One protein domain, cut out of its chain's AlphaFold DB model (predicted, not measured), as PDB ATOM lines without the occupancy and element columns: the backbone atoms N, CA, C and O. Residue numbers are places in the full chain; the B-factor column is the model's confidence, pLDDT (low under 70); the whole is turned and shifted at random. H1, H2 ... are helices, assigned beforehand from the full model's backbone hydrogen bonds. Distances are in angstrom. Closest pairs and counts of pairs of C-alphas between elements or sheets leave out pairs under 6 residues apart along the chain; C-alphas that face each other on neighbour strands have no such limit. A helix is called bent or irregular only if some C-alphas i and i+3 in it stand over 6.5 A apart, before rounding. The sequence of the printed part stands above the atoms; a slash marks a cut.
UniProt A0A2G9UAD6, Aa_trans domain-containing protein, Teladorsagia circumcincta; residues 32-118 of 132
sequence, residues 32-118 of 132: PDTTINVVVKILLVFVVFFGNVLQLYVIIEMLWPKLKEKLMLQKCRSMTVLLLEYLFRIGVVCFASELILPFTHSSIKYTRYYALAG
ATOM      1  N   PRO A  32     -42.392 -56.205  -7.040       67.88
ATOM      2  CA  PRO A  32     -42.512 -55.996  -5.602       67.88
ATOM      3  C   PRO A  32     -41.127 -56.003  -4.951       67.88
ATOM      4  O   PRO A  32     -40.242 -56.740  -5.395       67.88
ATOM      5  N   ASP A  33     -40.942 -55.212  -3.894       70.25
ATOM      6  CA  ASP A  33     -39.655 -55.005  -3.214       70.25
ATOM      7  C   ASP A  33     -39.269 -56.179  -2.301       70.25
ATOM      8  O   ASP A  33     -39.107 -56.054  -1.090       70.25
ATOM      9  N   THR A  34     -39.117 -57.358  -2.898       79.38
ATOM     10  CA  THR A  34     -38.443 -58.496  -2.269       79.38
ATOM     11  C   THR A  34     -36.937 -58.398  -2.517       79.38
ATOM     12  O   THR A  34     -36.494 -57.829  -3.518       79.38
ATOM     13  N   THR A  35     -36.123 -58.979  -1.633       76.69
ATOM     14  CA  THR A  35     -34.652 -58.901  -1.707       76.69
ATOM     15  C   THR A  35     -34.097 -59.334  -3.069       76.69
ATOM     16  O   THR A  35     -33.179 -58.707  -3.589       76.69
ATOM     17  N   ILE A  36     -34.687 -60.358  -3.692       78.31
ATOM     18  CA  ILE A  36     -34.275 -60.873  -5.009       78.31
ATOM     19  C   ILE A  36     -34.631 -59.879  -6.121       78.31
ATOM     20  O   ILE A  36     -33.819 -59.594  -7.000       78.31
ATOM     21  N   ASN A  37     -35.828 -59.299  -6.062       79.38
ATOM     22  CA  ASN A  37     -36.302 -58.356  -7.069       79.38
ATOM     23  C   ASN A  37     -35.512 -57.046  -7.061       79.38
ATOM     24  O   ASN A  37     -35.290 -56.462  -8.119       79.38
ATOM     25  N   VAL A  38     -35.036 -56.605  -5.895       81.94
ATOM     26  CA  VAL A  38     -34.138 -55.446  -5.786       81.94
ATOM     27  C   VAL A  38     -32.823 -55.706  -6.525       81.94
ATOM     28  O   VAL A  38     -32.371 -54.851  -7.286       81.94
ATOM     29  N   VAL A  39     -32.244 -56.902  -6.386       86.75
ATOM     30  CA  VAL A  39     -31.022 -57.282  -7.118       86.75
ATOM     31  C   VAL A  39     -31.264 -57.280  -8.630       86.75
ATOM     32  O   VAL A  39     -30.448 -56.746  -9.379       86.75
ATOM     33  N   VAL A  40     -32.407 -57.800  -9.089       85.38
ATOM     34  CA  VAL A  40     -32.786 -57.776 -10.513       85.38
ATOM     35  C   VAL A  40     -32.963 -56.344 -11.028       85.38
ATOM     36  O   VAL A  40     -32.469 -56.026 -12.110       85.38
ATOM     37  N   LYS A  41     -33.605 -55.458 -10.253       83.81
ATOM     38  CA  LYS A  41     -33.732 -54.028 -10.592       83.81
ATOM     39  C   LYS A  41     -32.352 -53.382 -10.758       83.81
ATOM     40  O   LYS A  41     -32.119 -52.705 -11.755       83.81
ATOM     41  N   ILE A  42     -31.429 -53.631  -9.826       87.69
ATOM     42  CA  ILE A  42     -30.054 -53.110  -9.887       87.69
ATOM     43  C   ILE A  42     -29.340 -53.627 -11.139       87.69
ATOM     44  O   ILE A  42     -28.786 -52.832 -11.898       87.69
ATOM     45  N   LEU A  43     -29.398 -54.935 -11.403       89.50
ATOM     46  CA  LEU A  43     -28.784 -55.537 -12.588       89.50
ATOM     47  C   LEU A  43     -29.335 -54.929 -13.884       89.50
ATOM     48  O   LEU A  43     -28.567 -54.629 -14.795       89.50
ATOM     49  N   LEU A  44     -30.647 -54.697 -13.961       86.69
ATOM     50  CA  LEU A  44     -31.279 -54.087 -15.128       86.69
ATOM     51  C   LEU A  44     -30.798 -52.647 -15.339       86.69
ATOM     52  O   LEU A  44     -30.467 -52.278 -16.466       86.69
ATOM     53  N   VAL A  45     -30.684 -51.855 -14.268       87.81
ATOM     54  CA  VAL A  45     -30.104 -50.503 -14.335       87.81
ATOM     55  C   VAL A  45     -28.663 -50.557 -14.844       87.81
ATOM     56  O   VAL A  45     -28.307 -49.781 -15.728       87.81
ATOM     57  N   PHE A  46     -27.851 -51.505 -14.365       91.81
ATOM     58  CA  PHE A  46     -26.485 -51.700 -14.858       91.81
ATOM     59  C   PHE A  46     -26.443 -52.068 -16.344       91.81
ATOM     60  O   PHE A  46     -25.677 -51.469 -17.094       91.81
ATOM     61  N   VAL A  47     -27.275 -53.011 -16.796       91.00
ATOM     62  CA  VAL A  47     -27.341 -53.418 -18.211       91.00
ATOM     63  C   VAL A  47     -27.702 -52.234 -19.105       91.00
ATOM     64  O   VAL A  47     -27.051 -52.012 -20.125       91.00
ATOM     65  N   VAL A  48     -28.698 -51.438 -18.710       89.19
ATOM     66  CA  VAL A  48     -29.093 -50.234 -19.454       89.19
ATOM     67  C   VAL A  48     -27.975 -49.194 -19.439       89.19
ATOM     68  O   VAL A  48     -27.680 -48.596 -20.472       89.19
ATOM     69  N   PHE A  49     -27.312 -48.990 -18.300       89.31
ATOM     70  CA  PHE A  49     -26.196 -48.055 -18.186       89.31
ATOM     71  C   PHE A  49     -25.037 -48.431 -19.119       89.31
ATOM     72  O   PHE A  49     -24.636 -47.628 -19.963       89.31
ATOM     73  N   PHE A  50     -24.545 -49.668 -19.032       90.38
ATOM     74  CA  PHE A  50     -23.456 -50.143 -19.886       90.38
ATOM     75  C   PHE A  50     -23.848 -50.172 -21.367       90.38
ATOM     76  O   PHE A  50     -23.043 -49.790 -22.216       90.38
ATOM     77  N   GLY A  51     -25.087 -50.558 -21.683       89.94
ATOM     78  CA  GLY A  51     -25.605 -50.538 -23.050       89.94
ATOM     79  C   GLY A  51     -25.540 -49.145 -23.676       89.94
ATOM     80  O   GLY A  51     -25.065 -49.004 -24.801       89.94
ATOM     81  N   ASN A  52     -25.926 -48.108 -22.930       83.38
ATOM     82  CA  ASN A  52     -25.868 -46.728 -23.416       83.38
ATOM     83  C   ASN A  52     -24.426 -46.236 -23.632       83.38
ATOM     84  O   ASN A  52     -24.145 -45.585 -24.638       83.38
ATOM     85  N   VAL A  53     -23.489 -46.576 -22.738       87.69
ATOM     86  CA  VAL A  53     -22.067 -46.214 -22.905       87.69
ATOM     87  C   VAL A  53     -21.478 -46.856 -24.165       87.69
ATOM     88  O   VAL A  53     -20.807 -46.182 -24.949       87.69
ATOM     89  N   LEU A  54     -21.764 -48.142 -24.394       88.75
ATOM     90  CA  LEU A  54     -21.294 -48.870 -25.575       88.75
ATOM     91  C   LEU A  54     -21.910 -48.329 -26.872       88.75
ATOM     92  O   LEU A  54     -21.201 -48.174 -27.865       88.75
ATOM     93  N   GLN A  55     -23.202 -47.996 -26.869       84.38
ATOM     94  CA  GLN A  55     -23.875 -47.427 -28.040       84.38
ATOM     95  C   GLN A  55     -23.258 -46.089 -28.461       84.38
ATOM     96  O   GLN A  55     -22.995 -45.887 -29.645       84.38
ATOM     97  N   LEU A  56     -22.954 -45.202 -27.509       81.44
ATOM     98  CA  LEU A  56     -22.297 -43.928 -27.811       81.44
ATOM     99  C   LEU A  56     -20.885 -44.125 -28.374       81.44
ATOM    100  O   LEU A  56     -20.504 -43.428 -29.313       81.44
ATOM    101  N   TYR A  57     -20.128 -45.092 -27.847       85.38
ATOM    102  CA  TYR A  57     -18.797 -45.420 -28.361       85.38
ATOM    103  C   TYR A  57     -18.845 -45.856 -29.831       85.38
ATOM    104  O   TYR A  57     -18.156 -45.265 -30.664       85.38
ATOM    105  N   VAL A  58     -19.718 -46.813 -30.162       86.06
ATOM    106  CA  VAL A  58     -19.859 -47.335 -31.531       86.06
ATOM    107  C   VAL A  58     -20.321 -46.243 -32.503       86.06
ATOM    108  O   VAL A  58     -19.810 -46.156 -33.618       86.06
ATOM    109  N   ILE A  59     -21.249 -45.368 -32.093       82.88
ATOM    110  CA  ILE A  59     -21.717 -44.250 -32.931       82.88
ATOM    111  C   ILE A  59     -20.568 -43.285 -33.250       82.88
ATOM    112  O   ILE A  59     -20.411 -42.879 -34.403       82.88
ATOM    113  N   ILE A  60     -19.758 -42.926 -32.250       81.31
ATOM    114  CA  ILE A  60     -18.607 -42.031 -32.440       81.31
ATOM    115  C   ILE A  60     -17.587 -42.672 -33.383       81.31
ATOM    116  O   ILE A  60     -17.127 -42.020 -34.320       81.31
ATOM    117  N   GLU A  61     -17.273 -43.949 -33.168       85.00
ATOM    118  CA  GLU A  61     -16.311 -44.697 -33.977       85.00
ATOM    119  C   GLU A  61     -16.750 -44.799 -35.445       85.00
ATOM    120  O   GLU A  61     -15.949 -44.562 -36.350       85.00
ATOM    121  N   MET A  62     -18.037 -45.058 -35.702       84.50
ATOM    122  CA  MET A  62     -18.580 -45.114 -37.063       84.50
ATOM    123  C   MET A  62     -18.647 -43.745 -37.754       84.50
ATOM    124  O   MET A  62     -18.550 -43.666 -38.983       84.50
ATOM    125  N   LEU A  63     -18.838 -42.658 -37.001       82.19
ATOM    126  CA  LEU A  63     -19.033 -41.319 -37.563       82.19
ATOM    127  C   LEU A  63     -17.708 -40.575 -37.803       82.19
ATOM    128  O   LEU A  63     -17.605 -39.788 -38.749       82.19
ATOM    129  N   TRP A  64     -16.666 -40.887 -37.030       79.12
ATOM    130  CA  TRP A  64     -15.329 -40.307 -37.167       79.12
ATOM    131  C   TRP A  64     -14.708 -40.396 -38.578       79.12
ATOM    132  O   TRP A  64     -14.295 -39.355 -39.103       79.12
ATOM    133  N   PRO A  65     -14.663 -41.563 -39.259       79.56
ATOM    134  CA  PRO A  65     -14.070 -41.654 -40.596       79.56
ATOM    135  C   PRO A  65     -14.848 -40.839 -41.635       79.56
ATOM    136  O   PRO A  65     -14.239 -40.138 -42.444       79.56
ATOM    137  N   LYS A  66     -16.186 -40.850 -41.564       78.50
ATOM    138  CA  LYS A  66     -17.051 -40.079 -42.473       78.50
ATOM    139  C   LYS A  66     -16.844 -38.575 -42.311       78.50
ATOM    140  O   LYS A  66     -16.843 -37.836 -43.292       78.50
ATOM    141  N   LEU A  67     -16.651 -38.118 -41.075       73.81
ATOM    142  CA  LEU A  67     -16.383 -36.714 -40.781       73.81
ATOM    143  C   LEU A  67     -14.992 -36.289 -41.277       73.81
ATOM    144  O   LEU A  67     -14.854 -35.222 -41.876       73.81
ATOM    145  N   LYS A  68     -13.978 -37.143 -41.083       74.19
ATOM    146  CA  LYS A  68     -12.604 -36.900 -41.547       74.19
ATOM    147  C   LYS A  68     -12.525 -36.739 -43.065       74.19
ATOM    148  O   LYS A  68     -11.806 -35.863 -43.549       74.19
ATOM    149  N   GLU A  69     -13.279 -37.558 -43.793       76.69
ATOM    150  CA  GLU A  69     -13.384 -37.499 -45.251       76.69
ATOM    151  C   GLU A  69     -14.134 -36.243 -45.714       76.69
ATOM    152  O   GLU A  69     -13.617 -35.474 -46.525       76.69
ATOM    153  N   LYS A  70     -15.308 -35.965 -45.130       75.31
ATOM    154  CA  LYS A  70     -16.166 -34.838 -45.533       75.31
ATOM    155  C   LYS A  70     -15.534 -33.468 -45.284       75.31
ATOM    156  O   LYS A  70     -15.857 -32.514 -45.985       75.31
ATOM    157  N   LEU A  71     -14.650 -33.363 -44.293       70.06
ATOM    158  CA  LEU A  71     -13.950 -32.122 -43.951       70.06
ATOM    159  C   LEU A  71     -12.541 -32.025 -44.551       70.06
ATOM    160  O   LEU A  71     -11.833 -31.067 -44.248       70.06
ATOM    161  N   MET A  72     -12.119 -32.992 -45.381       64.81
ATOM    162  CA  MET A  72     -10.790 -33.023 -46.016       64.81
ATOM    163  C   MET A  72      -9.640 -32.728 -45.032       64.81
ATOM    164  O   MET A  72      -8.625 -32.117 -45.375       64.81
ATOM    165  N   LEU A  73      -9.771 -33.207 -43.788       64.00
ATOM    166  CA  LEU A  73      -8.848 -32.922 -42.677       64.00
ATOM    167  C   LEU A  73      -7.463 -33.564 -42.852       64.00
ATOM    168  O   LEU A  73      -6.610 -33.433 -41.979       64.00
ATOM    169  N   GLN A  74      -7.208 -34.230 -43.982       60.22
ATOM    170  CA  GLN A  74      -5.913 -34.817 -44.326       60.22
ATOM    171  C   GLN A  74      -4.770 -33.790 -44.364       60.22
ATOM    172  O   GLN A  74      -3.614 -34.176 -44.215       60.22
ATOM    173  N   LYS A  75      -5.075 -32.496 -44.541       59.28
ATOM    174  CA  LYS A  75      -4.079 -31.414 -44.648       59.28
ATOM    175  C   LYS A  75      -4.047 -30.463 -43.445       59.28
ATOM    176  O   LYS A  75      -3.219 -29.556 -43.406       59.28
ATOM    177  N   CYS A  76      -4.931 -30.651 -42.464       60.22
ATOM    178  CA  CYS A  76      -5.035 -29.786 -41.288       60.22
ATOM    179  C   CYS A  76      -4.082 -30.228 -40.164       60.22
ATOM    180  O   CYS A  76      -3.819 -31.411 -39.968       60.22
ATOM    181  N   ARG A  77      -3.575 -29.255 -39.397       62.94
ATOM    182  CA  ARG A  77      -2.673 -29.454 -38.248       62.94
ATOM    183  C   ARG A  77      -3.324 -30.366 -37.193       62.94
ATOM    184  O   ARG A  77      -4.500 -30.178 -36.887       62.94
ATOM    185  N   SER A  78      -2.560 -31.276 -36.568       69.94
ATOM    186  CA  SER A  78      -3.074 -32.240 -35.564       69.94
ATOM    187  C   SER A  78      -3.903 -31.609 -34.439       69.94
ATOM    188  O   SER A  78      -4.830 -32.230 -33.933       69.94
ATOM    189  N   MET A  79      -3.612 -30.358 -34.071       64.69
ATOM    190  CA  MET A  79      -4.341 -29.635 -33.024       64.69
ATOM    191  C   MET A  79      -5.793 -29.308 -33.421       64.69
ATOM    192  O   MET A  79      -6.689 -29.380 -32.587       64.69
ATOM    193  N   THR A  80      -6.047 -28.998 -34.698       67.81
ATOM    194  CA  THR A  80      -7.394 -28.713 -35.219       67.81
ATOM    195  C   THR A  80      -8.231 -29.986 -35.317       67.81
ATOM    196  O   THR A  80      -9.428 -29.953 -35.053       67.81
ATOM    197  N   VAL A  81      -7.596 -31.119 -35.640       73.06
ATOM    198  CA  VAL A  81      -8.257 -32.432 -35.695       73.06
ATOM    199  C   VAL A  81      -8.714 -32.870 -34.300       73.06
ATOM    200  O   VAL A  81      -9.863 -33.270 -34.148       73.06
ATOM    201  N   LEU A  82      -7.863 -32.709 -33.279       73.62
ATOM    202  CA  LEU A  82      -8.208 -32.997 -31.878       73.62
ATOM    203  C   LEU A  82      -9.335 -32.098 -31.348       73.62
ATOM    204  O   LEU A  82     -10.252 -32.581 -30.689       73.62
ATOM    205  N   LEU A  83      -9.296 -30.796 -31.652       78.31
ATOM    206  CA  LEU A  83     -10.347 -29.865 -31.233       78.31
ATOM    207  C   LEU A  83     -11.695 -30.219 -31.873       78.31
ATOM    208  O   LEU A  83     -12.733 -30.161 -31.216       78.31
ATOM    209  N   LEU A  84     -11.677 -30.624 -33.143       75.31
ATOM    210  CA  LEU A  84     -12.877 -31.042 -33.852       75.31
ATOM    211  C   LEU A  84     -13.423 -32.379 -33.332       75.31
ATOM    212  O   LEU A  84     -14.635 -32.529 -33.232       75.31
ATOM    213  N   GLU A  85     -12.555 -33.322 -32.952       76.44
ATOM    214  CA  GLU A  85     -12.953 -34.561 -32.271       76.44
ATOM    215  C   GLU A  85     -13.688 -34.263 -30.966       76.44
ATOM    216  O   GLU A  85     -14.761 -34.809 -30.708       76.44
ATOM    217  N   TYR A  86     -13.142 -33.342 -30.171       78.75
ATOM    218  CA  TYR A  86     -13.723 -32.948 -28.895       78.75
ATOM    219  C   TYR A  86     -15.058 -32.218 -29.083       78.75
ATOM    220  O   TYR A  86     -16.040 -32.554 -28.424       78.75
ATOM    221  N   LEU A  87     -15.133 -31.285 -30.038       80.75
ATOM    222  CA  LEU A  87     -16.371 -30.584 -30.395       80.75
ATOM    223  C   LEU A  87     -17.438 -31.530 -30.940       80.75
ATOM    224  O   LEU A  87     -18.606 -31.397 -30.594       80.75
ATOM    225  N   PHE A  88     -17.051 -32.497 -31.767       77.12
ATOM    226  CA  PHE A  88     -17.965 -33.490 -32.312       77.12
ATOM    227  C   PHE A  88     -18.485 -34.429 -31.217       77.12
ATOM    228  O   PHE A  88     -19.684 -34.688 -31.143       77.12
ATOM    229  N   ARG A  89     -17.606 -34.880 -30.315       76.00
ATOM    230  CA  ARG A  89     -17.974 -35.705 -29.161       76.00
ATOM    231  C   ARG A  89     -18.915 -34.950 -28.214       76.00
ATOM    232  O   ARG A  89     -19.914 -35.523 -27.791       76.00
ATOM    233  N   ILE A  90     -18.666 -33.660 -27.962       80.06
ATOM    234  CA  ILE A  90     -19.595 -32.777 -27.235       80.06
ATOM    235  C   ILE A  90     -20.913 -32.634 -28.003       80.06
ATOM    236  O   ILE A  90     -21.971 -32.782 -27.410       80.06
ATOM    237  N   GLY A  91     -20.869 -32.418 -29.319       80.81
ATOM    238  CA  GLY A  91     -22.055 -32.270 -30.162       80.81
ATOM    239  C   GLY A  91     -22.964 -33.499 -30.145       80.81
ATOM    240  O   GLY A  91     -24.172 -33.355 -29.998       80.81
ATOM    241  N   VAL A  92     -22.400 -34.709 -30.221       76.50
ATOM    242  CA  VAL A  92     -23.163 -35.966 -30.115       76.50
ATOM    243  C   VAL A  92     -23.761 -36.137 -28.721       76.50
ATOM    244  O   VAL A  92     -24.917 -36.531 -28.609       76.50
ATOM    245  N   VAL A  93     -23.012 -35.818 -27.660       77.62
ATOM    246  CA  VAL A  93     -23.516 -35.887 -26.279       77.62
ATOM    247  C   VAL A  93     -24.635 -34.868 -26.052       77.62
ATOM    248  O   VAL A  93     -25.668 -35.221 -25.488       77.62
ATOM    249  N   CYS A  94     -24.480 -33.637 -26.542       77.25
ATOM    250  CA  CYS A  94     -25.508 -32.603 -26.489       77.25
ATOM    251  C   CYS A  94     -26.753 -33.016 -27.281       77.25
ATOM    252  O   CYS A  94     -27.850 -32.990 -26.732       77.25
ATOM    253  N   PHE A  95     -26.596 -33.485 -28.520       79.88
ATOM    254  CA  PHE A  95     -27.712 -33.958 -29.341       79.88
ATOM    255  C   PHE A  95     -28.439 -35.148 -28.703       79.88
ATOM    256  O   PHE A  95     -29.667 -35.171 -28.647       79.88
ATOM    257  N   ALA A  96     -27.697 -36.115 -28.158       72.56
ATOM    258  CA  ALA A  96     -28.276 -37.223 -27.408       72.56
ATOM    259  C   ALA A  96     -29.038 -36.716 -26.175       72.56
ATOM    260  O   ALA A  96     -30.149 -37.170 -25.917       72.56
ATOM    261  N   SER A  97     -28.487 -35.739 -25.449       68.44
ATOM    262  CA  SER A  97     -29.140 -35.148 -24.278       68.44
ATOM    263  C   SER A  97     -30.420 -34.389 -24.642       68.44
ATOM    264  O   SER A  97     -31.433 -34.568 -23.972       68.44
ATOM    265  N   GLU A  98     -30.435 -33.639 -25.746       70.19
ATOM    266  CA  GLU A  98     -31.625 -32.938 -26.237       70.19
ATOM    267  C   GLU A  98     -32.687 -33.884 -26.785       70.19
ATOM    268  O   GLU A  98     -33.870 -33.613 -26.623       70.19
ATOM    269  N   LEU A  99     -32.296 -35.015 -27.372       66.94
ATOM    270  CA  LEU A  99     -33.227 -36.071 -27.772       66.94
ATOM    271  C   LEU A  99     -33.838 -36.785 -26.553       66.94
ATOM    272  O   LEU A  99     -34.982 -37.239 -26.595       66.94
ATOM    273  N   ILE A 100     -33.097 -36.844 -25.444       62.53
ATOM    274  CA  ILE A 100     -33.552 -37.418 -24.177       62.53
ATOM    275  C   ILE A 100     -34.486 -36.453 -23.431       62.53
ATOM    276  O   ILE A 100     -35.481 -36.906 -22.882       62.53
ATOM    277  N   LEU A 101     -34.266 -35.133 -23.449       63.88
ATOM    278  CA  LEU A 101     -35.116 -34.150 -22.749       63.88
ATOM    279  C   LEU A 101     -36.637 -34.242 -23.034       63.88
ATOM    280  O   LEU A 101     -37.405 -34.214 -22.066       63.88
ATOM    281  N   PRO A 102     -37.131 -34.388 -24.280       60.28
ATOM    282  CA  PRO A 102     -38.557 -34.579 -24.539       60.28
ATOM    283  C   PRO A 102     -39.046 -35.947 -24.046       60.28
ATOM    284  O   PRO A 102     -40.180 -36.057 -23.574       60.28
ATOM    285  N   PHE A 103     -38.185 -36.970 -24.069       60.53
ATOM    286  CA  PHE A 103     -38.476 -38.280 -23.487       60.53
ATOM    287  C   PHE A 103     -38.578 -38.206 -21.957       60.53
ATOM    288  O   PHE A 103     -39.493 -38.788 -21.370       60.53
ATOM    289  N   THR A 104     -37.717 -37.423 -21.302       58.34
ATOM    290  CA  THR A 104     -37.745 -37.189 -19.854       58.34
ATOM    291  C   THR A 104     -38.939 -36.330 -19.448       58.34
ATOM    292  O   THR A 104     -39.586 -36.641 -18.456       58.34
ATOM    293  N   HIS A 105     -39.307 -35.294 -20.211       55.66
ATOM    294  CA  HIS A 105     -40.497 -34.483 -19.917       55.66
ATOM    295  C   HIS A 105     -41.796 -35.291 -20.060       55.66
ATOM    296  O   HIS A 105     -42.693 -35.159 -19.224       55.66
ATOM    297  N   SER A 106     -41.879 -36.178 -21.057       55.41
ATOM    298  CA  SER A 106     -42.959 -37.168 -21.138       55.41
ATOM    299  C   SER A 106     -42.916 -38.124 -19.942       55.41
ATOM    300  O   SER A 106     -43.905 -38.242 -19.224       55.41
ATOM    301  N   SER A 107     -41.765 -38.733 -19.647       53.16
ATOM    302  CA  SER A 107     -41.614 -39.717 -18.561       53.16
ATOM    303  C   SER A 107     -41.880 -39.140 -17.164       53.16
ATOM    304  O   SER A 107     -42.504 -39.804 -16.348       53.16
ATOM    305  N   ILE A 108     -41.496 -37.889 -16.886       59.12
ATOM    306  CA  ILE A 108     -41.779 -37.198 -15.616       59.12
ATOM    307  C   ILE A 108     -43.281 -36.964 -15.448       59.12
ATOM    308  O   ILE A 108     -43.792 -37.132 -14.341       59.12
ATOM    309  N   LYS A 109     -44.006 -36.615 -16.523       57.06
ATOM    310  CA  LYS A 109     -45.472 -36.520 -16.475       57.06
ATOM    311  C   LYS A 109     -46.075 -37.876 -16.138       57.06
ATOM    312  O   LYS A 109     -46.852 -37.946 -15.193       57.06
ATOM    313  N   TYR A 110     -45.668 -38.942 -16.827       56.22
ATOM    314  CA  TYR A 110     -46.146 -40.297 -16.540       56.22
ATOM    315  C   TYR A 110     -45.854 -40.708 -15.089       56.22
ATOM    316  O   TYR A 110     -46.776 -41.092 -14.378       56.22
ATOM    317  N   THR A 111     -44.632 -40.518 -14.589       58.28
ATOM    318  CA  THR A 111     -44.277 -40.800 -13.187       58.28
ATOM    319  C   THR A 111     -45.104 -39.979 -12.189       58.28
ATOM    320  O   THR A 111     -45.521 -40.516 -11.166       58.28
ATOM    321  N   ARG A 112     -45.423 -38.708 -12.482       54.88
ATOM    322  CA  ARG A 112     -46.331 -37.888 -11.655       54.88
ATOM    323  C   ARG A 112     -47.781 -38.380 -11.695       54.88
ATOM    324  O   ARG A 112     -48.432 -38.384 -10.655       54.88
ATOM    325  N   TYR A 113     -48.276 -38.820 -12.854       58.28
ATOM    326  CA  TYR A 113     -49.612 -39.418 -12.986       58.28
ATOM    327  C   TYR A 113     -49.724 -40.728 -12.192       58.28
ATOM    328  O   TYR A 113     -50.695 -40.912 -11.461       58.28
ATOM    329  N   TYR A 114     -48.715 -41.601 -12.251       52.34
ATOM    330  CA  TYR A 114     -48.698 -42.845 -11.471       52.34
ATOM    331  C   TYR A 114     -48.497 -42.603  -9.965       52.34
ATOM    332  O   TYR A 114     -49.121 -43.285  -9.154       52.34
ATOM    333  N   ALA A 115     -47.712 -41.594  -9.567       58.09
ATOM    334  CA  ALA A 115     -47.545 -41.218  -8.159       58.09
ATOM    335  C   ALA A 115     -48.829 -40.633  -7.534       58.09
ATOM    336  O   ALA A 115     -49.114 -40.907  -6.372       58.09
ATOM    337  N   LEU A 116     -49.631 -39.879  -8.300       55.66
ATOM    338  CA  LEU A 116     -50.927 -39.349  -7.845       55.66
ATOM    339  C   LEU A 116     -52.037 -40.415  -7.835       55.66
ATOM    340  O   LEU A 116     -52.916 -40.388  -6.975       55.66
ATOM    341  N   ALA A 117     -51.981 -41.396  -8.741       55.81
ATOM    342  CA  ALA A 117     -52.891 -42.543  -8.729       55.81
ATOM    343  C   ALA A 117     -52.608 -43.518  -7.565       55.81
ATOM    344  O   ALA A 117     -53.516 -44.208  -7.109       55.81
ATOM    345  N   GLY A 118     -51.373 -43.550  -7.049       48.59
ATOM    346  CA  GLY A 118     -50.980 -44.351  -5.883       48.59
ATOM    347  C   GLY A 118     -51.456 -43.813  -4.525       48.59
ATOM    348  O   GLY A 118     -51.372 -44.534  -3.535       48.59
TER     349      GLY A 118
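AT A GLANCE: This is residues 32 to 118 of the 132 residues of the protein "Aa_trans domain-containing protein" of Teladorsagia circumcincta (UniProt A0A2G9UAD6). Two long helices, H2 and H1, make a long, open helical hairpin shaped like a narrow V. They come near each other toward the end with the link, and their far stretches, residues 42 to 55 of H1 and 97 to 117 of H2, stand free. The printed part has 87 residues with two named helices, H1 then H2, and no named strand; the class is all helix. It is an extended rod with a radius of gyration of the C-alphas of 19.7 A, spanning 62 by 28 by 18 A.

IN THESE COORDINATES: Find C-alpha 78 at (-3.074, -32.240, -35.564); from there H2, residues 78 to 117, runs 57.5 A to C-alpha 117 at (-52.891, -42.543, -8.729), with a kink of 33 degrees near residue 103. H1, residues 35 to 70, begins with C-alpha 35 at (-34.652, -58.901, -1.707) and is 53.3 A long. It has a kink of 27 degrees near residue 64 and is only just irregular: C-alphas 62 and 65 are 6.7 A apart.

HOW THE PARTS SIT: Look at Arg 89 in H2 and Ile 60 in H1: their C-alphas, the closest of the two helices, are 7.2 A apart. The helices only just touch, with 3 pairs of C-alphas within 8 A, through residues 85 to 92 of H2 and 60 to 64 of H1 alone. They run opposite ways at a steep tilt of 35.5 degrees, only just past shallow, and form a helical hairpin. Of the O i to N i+4 pairs, 34 of 36 in H2 and 30 of 32 in H1 are within hydrogen-bond range.

THE WHOLE: The two C-alphas farthest apart, those of Lys 75 and Gly 118, are 62.2 A apart. The printed part has no cut, and the link from H1 to H2, 7 residues, is short. The mean pLDDT of the printed part is 73.6; look for values under 70 at residues 32, 72 to 80, 97 and 99 to 118.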